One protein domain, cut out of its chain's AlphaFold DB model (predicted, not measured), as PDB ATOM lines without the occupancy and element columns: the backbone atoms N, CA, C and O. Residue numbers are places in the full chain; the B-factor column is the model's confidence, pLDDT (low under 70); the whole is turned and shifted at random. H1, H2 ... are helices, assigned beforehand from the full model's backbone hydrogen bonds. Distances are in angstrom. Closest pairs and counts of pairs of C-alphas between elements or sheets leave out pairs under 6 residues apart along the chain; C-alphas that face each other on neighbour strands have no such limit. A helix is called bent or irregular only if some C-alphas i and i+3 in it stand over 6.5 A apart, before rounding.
ATOM      1  N   ASP A 147     -62.852 -54.516  23.288       88.08
ATOM      2  CA  ASP A 147     -63.311 -53.521  24.268       88.08
ATOM      3  C   ASP A 147     -62.414 -53.505  25.530       88.08
ATOM      4  O   ASP A 147     -62.225 -52.461  26.156       88.08
ATOM      5  N   GLY A 148     -61.773 -54.636  25.857       89.23
ATOM      6  CA  GLY A 148     -60.766 -54.729  26.920       89.23
ATOM      7  C   GLY A 148     -59.484 -53.939  26.625       89.23
ATOM      8  O   GLY A 148     -58.976 -53.252  27.511       89.23
ATOM      9  N   GLU A 149     -58.989 -53.973  25.386       89.14
ATOM     10  CA  GLU A 149     -57.841 -53.163  24.947       89.14
ATOM     11  C   GLU A 149     -58.189 -51.669  24.903       89.14
ATOM     12  O   GLU A 149     -57.372 -50.843  25.308       89.14
ATOM     13  N   ILE A 150     -59.409 -51.307  24.483       89.11
ATOM     14  CA  ILE A 150     -59.889 -49.915  24.560       89.11
ATOM     15  C   ILE A 150     -59.875 -49.442  26.016       89.11
ATOM     16  O   ILE A 150     -59.333 -48.380  26.307       89.11
ATOM     17  N   ASN A 151     -60.416 -50.239  26.941       90.90
ATOM     18  CA  ASN A 151     -60.440 -49.904  28.364       90.90
ATOM     19  C   ASN A 151     -59.020 -49.753  28.940       90.90
ATOM     20  O   ASN A 151     -58.743 -48.797  29.661       90.90
ATOM     21  N   LEU A 152     -58.089 -50.637  28.570       90.00
ATOM     22  CA  LEU A 152     -56.680 -50.507  28.952       90.00
ATOM     23  C   LEU A 152     -56.068 -49.196  28.436       90.00
ATOM     24  O   LEU A 152     -55.437 -48.471  29.203       90.00
ATOM     25  N   ALA A 153     -56.295 -48.860  27.165       90.59
ATOM     26  CA  ALA A 153     -55.809 -47.617  26.574       90.59
ATOM     27  C   ALA A 153     -56.386 -46.379  27.278       90.59
ATOM     28  O   ALA A 153     -55.657 -45.424  27.533       90.59
ATOM     29  N   VAL A 154     -57.676 -46.407  27.625       87.75
ATOM     30  CA  VAL A 154     -58.347 -45.336  28.377       87.75
ATOM     31  C   VAL A 154     -57.753 -45.194  29.777       87.75
ATOM     32  O   VAL A 154     -57.511 -44.072  30.210       87.75
ATOM     33  N   LYS A 155     -57.480 -46.299  30.482       89.36
ATOM     34  CA  LYS A 155     -56.830 -46.264  31.802       89.36
ATOM     35  C   LYS A 155     -55.440 -45.644  31.734       89.36
ATOM     36  O   LYS A 155     -55.176 -44.713  32.483       89.36
ATOM     37  N   LEU A 156     -54.610 -46.092  30.789       87.13
ATOM     38  CA  LEU A 156     -53.285 -45.514  30.555       87.13
ATOM     39  C   LEU A 156     -53.378 -44.025  30.199       87.13
ATOM     40  O   LEU A 156     -52.580 -43.220  30.659       87.13
ATOM     41  N   ALA A 157     -54.368 -43.647  29.386       86.53
ATOM     42  CA  ALA A 157     -54.609 -42.254  29.037       86.53
ATOM     43  C   ALA A 157     -55.024 -41.400  30.231       86.53
ATOM     44  O   ALA A 157     -54.539 -40.286  30.366       86.53
ATOM     45  N   ARG A 158     -55.887 -41.913  31.108       85.29
ATOM     46  CA  ARG A 158     -56.278 -41.211  32.332       85.29
ATOM     47  C   ARG A 158     -55.091 -41.074  33.286       85.29
ATOM     48  O   ARG A 158     -54.857 -39.973  33.760       85.29
ATOM     49  N   GLU A 159     -54.321 -42.133  33.517       84.59
ATOM     50  CA  GLU A 159     -53.155 -42.109  34.414       84.59
ATOM     51  C   GLU A 159     -52.114 -41.057  33.999       84.59
ATOM     52  O   GLU A 159     -51.710 -40.240  34.823       84.59
ATOM     53  N   ASP A 160     -51.770 -40.990  32.709       79.49
ATOM     54  CA  ASP A 160     -50.790 -40.021  32.197       79.49
ATOM     55  C   ASP A 160     -51.304 -38.570  32.198       79.49
ATOM     56  O   ASP A 160     -50.518 -37.619  32.203       79.49
ATOM     57  N   VAL A 161     -52.627 -38.386  32.167       77.48
ATOM     58  CA  VAL A 161     -53.281 -37.074  32.060       77.48
ATOM     59  C   VAL A 161     -53.646 -36.475  33.422       77.48
ATOM     60  O   VAL A 161     -53.680 -35.249  33.542       77.48
ATOM     61  N   VAL A 162     -53.908 -37.305  34.439       66.95
ATOM     62  CA  VAL A 162     -54.392 -36.897  35.776       66.95
ATOM     63  C   VAL A 162     -53.411 -35.979  36.529       66.95
ATOM     64  O   VAL A 162     -53.798 -35.333  37.495       66.95
ATOM     65  N   GLY A 163     -52.177 -35.800  36.046       63.91
ATOM     66  CA  GLY A 163     -51.244 -34.795  36.571       63.91
ATOM     67  C   GLY A 163     -51.552 -33.328  36.221       63.91
ATOM     68  O   GLY A 163     -50.849 -32.448  36.708       63.91
ATOM     69  N   GLY A 164     -52.551 -33.033  35.380       55.85
ATOM     70  CA  GLY A 164     -52.953 -31.659  35.041       55.85
ATOM     71  C   GLY A 164     -54.396 -31.373  35.450       55.85
ATOM     72  O   GLY A 164     -55.265 -32.184  35.147       55.85
ATOM     73  N   GLU A 165     -54.637 -30.216  36.073       52.97
ATOM     74  CA  GLU A 165     -55.854 -29.735  36.774       52.97
ATOM     75  C   GLU A 165     -57.209 -29.754  36.014       52.97
ATOM     76  O   GLU A 165     -58.167 -29.114  36.433       52.97
ATOM     77  N   GLY A 166     -57.358 -30.494  34.917       57.80
ATOM     78  CA  GLY A 166     -58.633 -30.678  34.226       57.80
ATOM     79  C   GLY A 166     -59.002 -32.150  34.140       57.80
ATOM     80  O   GLY A 166     -58.425 -32.875  33.323       57.80
ATOM     81  N   GLU A 167     -59.987 -32.579  34.936       65.91
ATOM     82  CA  GLU A 167     -60.672 -33.856  34.730       65.91
ATOM     83  C   GLU A 167     -61.154 -33.931  33.277       65.91
ATOM     84  O   GLU A 167     -61.952 -33.118  32.809       65.91
ATOM     85  N   CYS A 168     -60.650 -34.902  32.517       66.77
ATOM     86  CA  CYS A 168     -61.170 -35.138  31.179       66.77
ATOM     87  C   CYS A 168     -62.630 -35.596  31.284       66.77
ATOM     88  O   CYS A 168     -62.896 -36.695  31.772       66.77
ATOM     89  N   LEU A 169     -63.559 -34.789  30.759       70.93
ATOM     90  CA  LEU A 169     -65.006 -35.057  30.702       70.93
ATOM     91  C   LEU A 169     -65.380 -36.169  29.693       70.93
ATOM     92  O   LEU A 169     -66.334 -36.051  28.924       70.93
ATOM     93  N   GLY A 170     -64.609 -37.257  29.649       81.33
ATOM     94  CA  GLY A 170     -64.901 -38.435  28.837       81.33
ATOM     95  C   GLY A 170     -63.668 -39.220  28.395       81.33
ATOM     96  O   GLY A 170     -62.573 -38.680  28.234       81.33
ATOM     97  N   ASP A 171     -63.879 -40.509  28.133       82.48
ATOM     98  CA  ASP A 171     -62.829 -41.447  27.710       82.48
ATOM     99  C   ASP A 171     -62.159 -41.048  26.390       82.48
ATOM    100  O   ASP A 171     -60.943 -41.148  26.255       82.48
ATOM    101  N   GLU A 172     -62.939 -40.551  25.423       79.96
ATOM    102  CA  GLU A 172     -62.411 -40.067  24.139       79.96
ATOM    103  C   GLU A 172     -61.475 -38.866  24.346       79.96
ATOM    104  O   GLU A 172     -60.394 -38.815  23.763       79.96
ATOM    105  N   ALA A 173     -61.844 -37.930  25.227       82.36
ATOM    106  CA  ALA A 173     -61.022 -36.762  25.528       82.36
ATOM    107  C   ALA A 173     -59.702 -37.157  26.205       82.36
ATOM    108  O   ALA A 173     -58.650 -36.639  25.830       82.36
ATOM    109  N   ALA A 174     -59.742 -38.114  27.140       81.63
ATOM    110  CA  ALA A 174     -58.539 -38.642  27.781       81.63
ATOM    111  C   ALA A 174     -57.582 -39.266  26.749       81.63
ATOM    112  O   ALA A 174     -56.399 -38.924  26.722       81.63
ATOM    113  N   LEU A 175     -58.095 -40.116  25.847       82.23
ATOM    114  CA  LEU A 175     -57.298 -40.737  24.781       82.23
ATOM    115  C   LEU A 175     -56.654 -39.695  23.857       82.23
ATOM    116  O   LEU A 175     -55.463 -39.783  23.559       82.23
ATOM    117  N   VAL A 176     -57.426 -38.698  23.412       78.18
ATOM    118  CA  VAL A 176     -56.916 -37.621  22.552       78.18
ATOM    119  C   VAL A 176     -55.825 -36.827  23.265       78.18
ATOM    120  O   VAL A 176     -54.767 -36.598  22.676       78.18
ATOM    121  N   LYS A 177     -56.045 -36.449  24.530       84.04
ATOM    122  CA  LYS A 177     -55.073 -35.681  25.315       84.04
ATOM    123  C   LYS A 177     -53.767 -36.456  25.493       84.04
ATOM    124  O   LYS A 177     -52.709 -35.892  25.223       84.04
ATOM    125  N   LYS A 178     -53.827 -37.758  25.809       84.22
ATOM    126  CA  LYS A 178     -52.628 -38.609  25.864       84.22
ATOM    127  C   LYS A 178     -51.878 -38.639  24.529       84.22
ATOM    128  O   LYS A 178     -50.674 -38.412  24.504       84.22
ATOM    129  N   ILE A 179     -52.575 -38.844  23.409       80.25
ATOM    130  CA  ILE A 179     -51.940 -38.869  22.078       80.25
ATOM    131  C   ILE A 179     -51.199 -37.560  21.776       80.25
ATOM    132  O   ILE A 179     -50.125 -37.587  21.169       80.25
ATOM    133  N   VAL A 180     -51.780 -36.417  22.149       81.63
ATOM    134  CA  VAL A 180     -51.150 -35.104  21.964       81.63
ATOM    135  C   VAL A 180     -49.901 -34.981  22.837       81.63
ATOM    136  O   VAL A 180     -48.839 -34.668  22.300       81.63
ATOM    137  N   MET A 181     -49.998 -35.318  24.128       83.88
ATOM    138  CA  MET A 181     -48.869 -35.276  25.066       83.88
ATOM    139  C   MET A 181     -47.710 -36.182  24.627       83.88
ATOM    140  O   MET A 181     -46.554 -35.767  24.647       83.88
ATOM    141  N   ASP A 182     -47.997 -37.405  24.180       84.16
ATOM    142  CA  ASP A 182     -46.968 -38.350  23.731       84.16
ATOM    143  C   ASP A 182     -46.257 -37.862  22.462       84.16
ATOM    144  O   ASP A 182     -45.037 -37.997  22.321       84.16
ATOM    145  N   LYS A 183     -46.998 -37.239  21.534       84.59
ATOM    146  CA  LYS A 183     -46.398 -36.612  20.349       84.59
ATOM    147  C   LYS A 183     -45.508 -35.439  20.728       84.59
ATOM    148  O   LYS A 183     -44.417 -35.322  20.177       84.59
ATOM    149  N   GLU A 184     -45.960 -34.582  21.634       88.62
ATOM    150  CA  GLU A 184     -45.202 -33.420  22.099       88.62
ATOM    151  C   GLU A 184     -43.885 -33.836  22.764       88.62
ATOM    152  O   GLU A 184     -42.824 -33.389  22.328       88.62
ATOM    153  N   LYS A 185     -43.922 -34.807  23.687       87.48
ATOM    154  CA  LYS A 185     -42.717 -35.417  24.284       87.48
ATOM    155  C   LYS A 185     -41.764 -35.982  23.222       87.48
ATOM    156  O   LYS A 185     -40.539 -35.855  23.326       87.48
ATOM    157  N   GLY A 186     -42.312 -36.597  22.172       86.57
ATOM    158  CA  GLY A 186     -41.545 -37.086  21.025       86.57
ATOM    159  C   GLY A 186     -40.839 -35.961  20.259       86.57
ATOM    160  O   GLY A 186     -39.650 -36.073  19.948       86.57
ATOM    161  N   TRP A 187     -41.540 -34.855  20.004       86.46
ATOM    162  CA  TRP A 187     -40.980 -33.663  19.360       86.46
ATOM    163  C   TRP A 187     -39.923 -32.971  20.220       86.46
ATOM    164  O   TRP A 187     -38.899 -32.544  19.690       86.46
ATOM    165  N   GLU A 188     -40.116 -32.886  21.533       90.15
ATOM    166  CA  GLU A 188     -39.109 -32.360  22.460       90.15
ATOM    167  C   GLU A 188     -37.841 -33.213  22.454       90.15
ATOM    168  O   GLU A 188     -36.736 -32.689  22.319       90.15
ATOM    169  N   SER A 189     -37.995 -34.538  22.495       89.50
ATOM    170  CA  SER A 189     -36.876 -35.481  22.404       89.50
ATOM    171  C   SER A 189     -36.130 -35.373  21.072       89.50
ATOM    172  O   SER A 189     -34.911 -35.563  21.020       89.50
ATOM    173  N   PHE A 190     -36.848 -35.088  19.981       89.16
ATOM    174  CA  PHE A 190     -36.254 -34.819  18.674       89.16
ATOM    175  C   PHE A 190     -35.483 -33.494  18.673       89.16
ATOM    176  O   PHE A 190     -34.319 -33.479  18.290       89.16
ATOM    177  N   ARG A 191     -36.081 -32.405  19.175       92.50
ATOM    178  CA  ARG A 191     -35.422 -31.090  19.294       92.50
ATOM    179  C   ARG A 191     -34.173 -31.149  20.170       92.50
ATOM    180  O   ARG A 191     -33.177 -30.510  19.849       92.50
ATOM    181  N   LEU A 192     -34.210 -31.910  21.263       92.82
ATOM    182  CA  LEU A 192     -33.064 -32.081  22.151       92.82
ATOM    183  C   LEU A 192     -31.918 -32.820  21.449       92.82
ATOM    184  O   LEU A 192     -30.764 -32.410  21.571       92.82
ATOM    185  N   ARG A 193     -32.233 -33.879  20.689       91.73
ATOM    186  CA  ARG A 193     -31.252 -34.593  19.859       91.73
ATOM    187  C   ARG A 193     -30.681 -33.697  18.767       91.73
ATOM    188  O   ARG A 193     -29.470 -33.567  18.701       91.73
ATOM    189  N   ASP A 194     -31.528 -33.005  18.012       92.92
ATOM    190  CA  ASP A 194     -31.103 -32.070  16.965       92.92
ATOM    191  C   ASP A 194     -30.201 -30.956  17.521       92.92
ATOM    192  O   ASP A 194     -29.139 -30.663  16.971       92.92
ATOM    193  N   LYS A 195     -30.558 -30.385  18.679       95.39
ATOM    194  CA  LYS A 195     -29.727 -29.394  19.372       95.39
ATOM    195  C   LYS A 195     -28.368 -29.974  19.765       95.39
ATOM    196  O   LYS A 195     -27.349 -29.339  19.500       95.39
ATOM    197  N   LYS A 196     -28.350 -31.168  20.364       95.29
ATOM    198  CA  LYS A 196     -27.117 -31.865  20.751       95.29
ATOM    199  C   LYS A 196     -26.247 -32.158  19.529       95.29
ATOM    200  O   LYS A 196     -25.059 -31.856  19.546       95.29
ATOM    201  N   ASP A 197     -26.831 -32.671  18.455       94.30
ATOM    202  CA  ASP A 197     -26.122 -32.980  17.216       94.30
ATOM    203  C   ASP A 197     -25.537 -31.698  16.605       94.30
ATOM    204  O   ASP A 197     -24.351 -31.645  16.276       94.30
ATOM    205  N   ARG A 198     -26.303 -30.603  16.581       95.02
ATOM    206  CA  ARG A 198     -25.826 -29.290  16.129       95.02
ATOM    207  C   ARG A 198     -24.687 -28.736  16.988       95.02
ATOM    208  O   ARG A 198     -23.763 -28.133  16.443       95.02
ATOM    209  N   GLU A 199     -24.733 -28.911  18.307       95.07
ATOM    210  CA  GLU A 199     -23.642 -28.533  19.217       95.07
ATOM    211  C   GLU A 199     -22.390 -29.384  18.969       95.07
ATOM    212  O   GLU A 199     -21.306 -28.829  18.791       95.07
ATOM    213  N   THR A 200     -22.534 -30.705  18.810       94.42
ATOM    214  CA  THR A 200     -21.396 -31.584  18.486       94.42
ATOM    215  C   THR A 200     -20.755 -31.248  17.137       94.42
ATOM    216  O   THR A 200     -19.528 -31.261  17.022       94.42
ATOM    217  N   MET A 201     -21.553 -30.870  16.131       93.68
ATOM    218  CA  MET A 201     -21.051 -30.402  14.836       93.68
ATOM    219  C   MET A 201     -20.295 -29.074  14.960       93.68
ATOM    220  O   MET A 201     -19.240 -28.913  14.343       93.68
ATOM    221  N   LYS A 202     -20.790 -28.129  15.772       96.12
ATOM    222  CA  LYS A 202     -20.090 -26.860  16.041       96.12
ATOM    223  C   LYS A 202     -18.752 -27.089  16.741       96.12
ATOM    224  O   LYS A 202     -17.754 -26.495  16.338       96.12
TER     225      LYS A 202
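AT A GLANCE: This is residues 147 to 202 of the 325 residues of an uncharacterized protein of Paracoccidioides lutzii (strain ATCC MYA-826 / Pb01) (UniProt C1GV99). One long helix, H2, makes the length of the model, and a shorter helix, H1, crosses its first part steeply, so that the two form a small head from which the rest of H2, residues 183 to 202, sticks out as a free arm. Residues 162 to 170 make a loop that folds back from the last residue of H1 to the first of H2. The printed part has 56 residues with two named helices, H1 then H2, and no named strand; the class is all helix. It is only just extended, close to loose, with a radius of gyration of the C-alphas of 15.7 A, and its outline is flat, spanning 50 by 26 by 13 A.

IN THESE COORDINATES: Find C-alpha 171 at (-62.829, -41.447, 27.710); from there H2, residues 171 to 202, runs 46.6 A to C-alpha 202 at (-20.090, -26.860, 16.041). Then go back to C-alpha 147 at (-63.311, -53.521, 24.268), where H1, residues 147 to 161, begins; it is 20.8 A long. Neither helix is bent.

HOW THE PARTS SIT: Look first at residues 171 to 178 of H2, which alone touch H1. The closest C-alphas of the two helices are those of Ala 157 and Lys 178, 5.2 A apart. Their lines stand at a steep tilt of 58 degrees, and they run the same way. In the backbones of H1 and H2, every O i to N i+4 pair is within hydrogen-bond range.

THE WHOLE: The two C-alphas farthest apart, those of Asp 147 and Lys 202, are 51.4 A apart. Without the stretch that stands free, residues 183 to 202, you find a body of 36 residues spanning 28 by 19 by 13 A. The printed part has no cut, and the link from H1 to H2 is short, with 9 residues. In the B-factor column the mean pLDDT of the printed part is 84.0, and residues 162 to 168 are under 70.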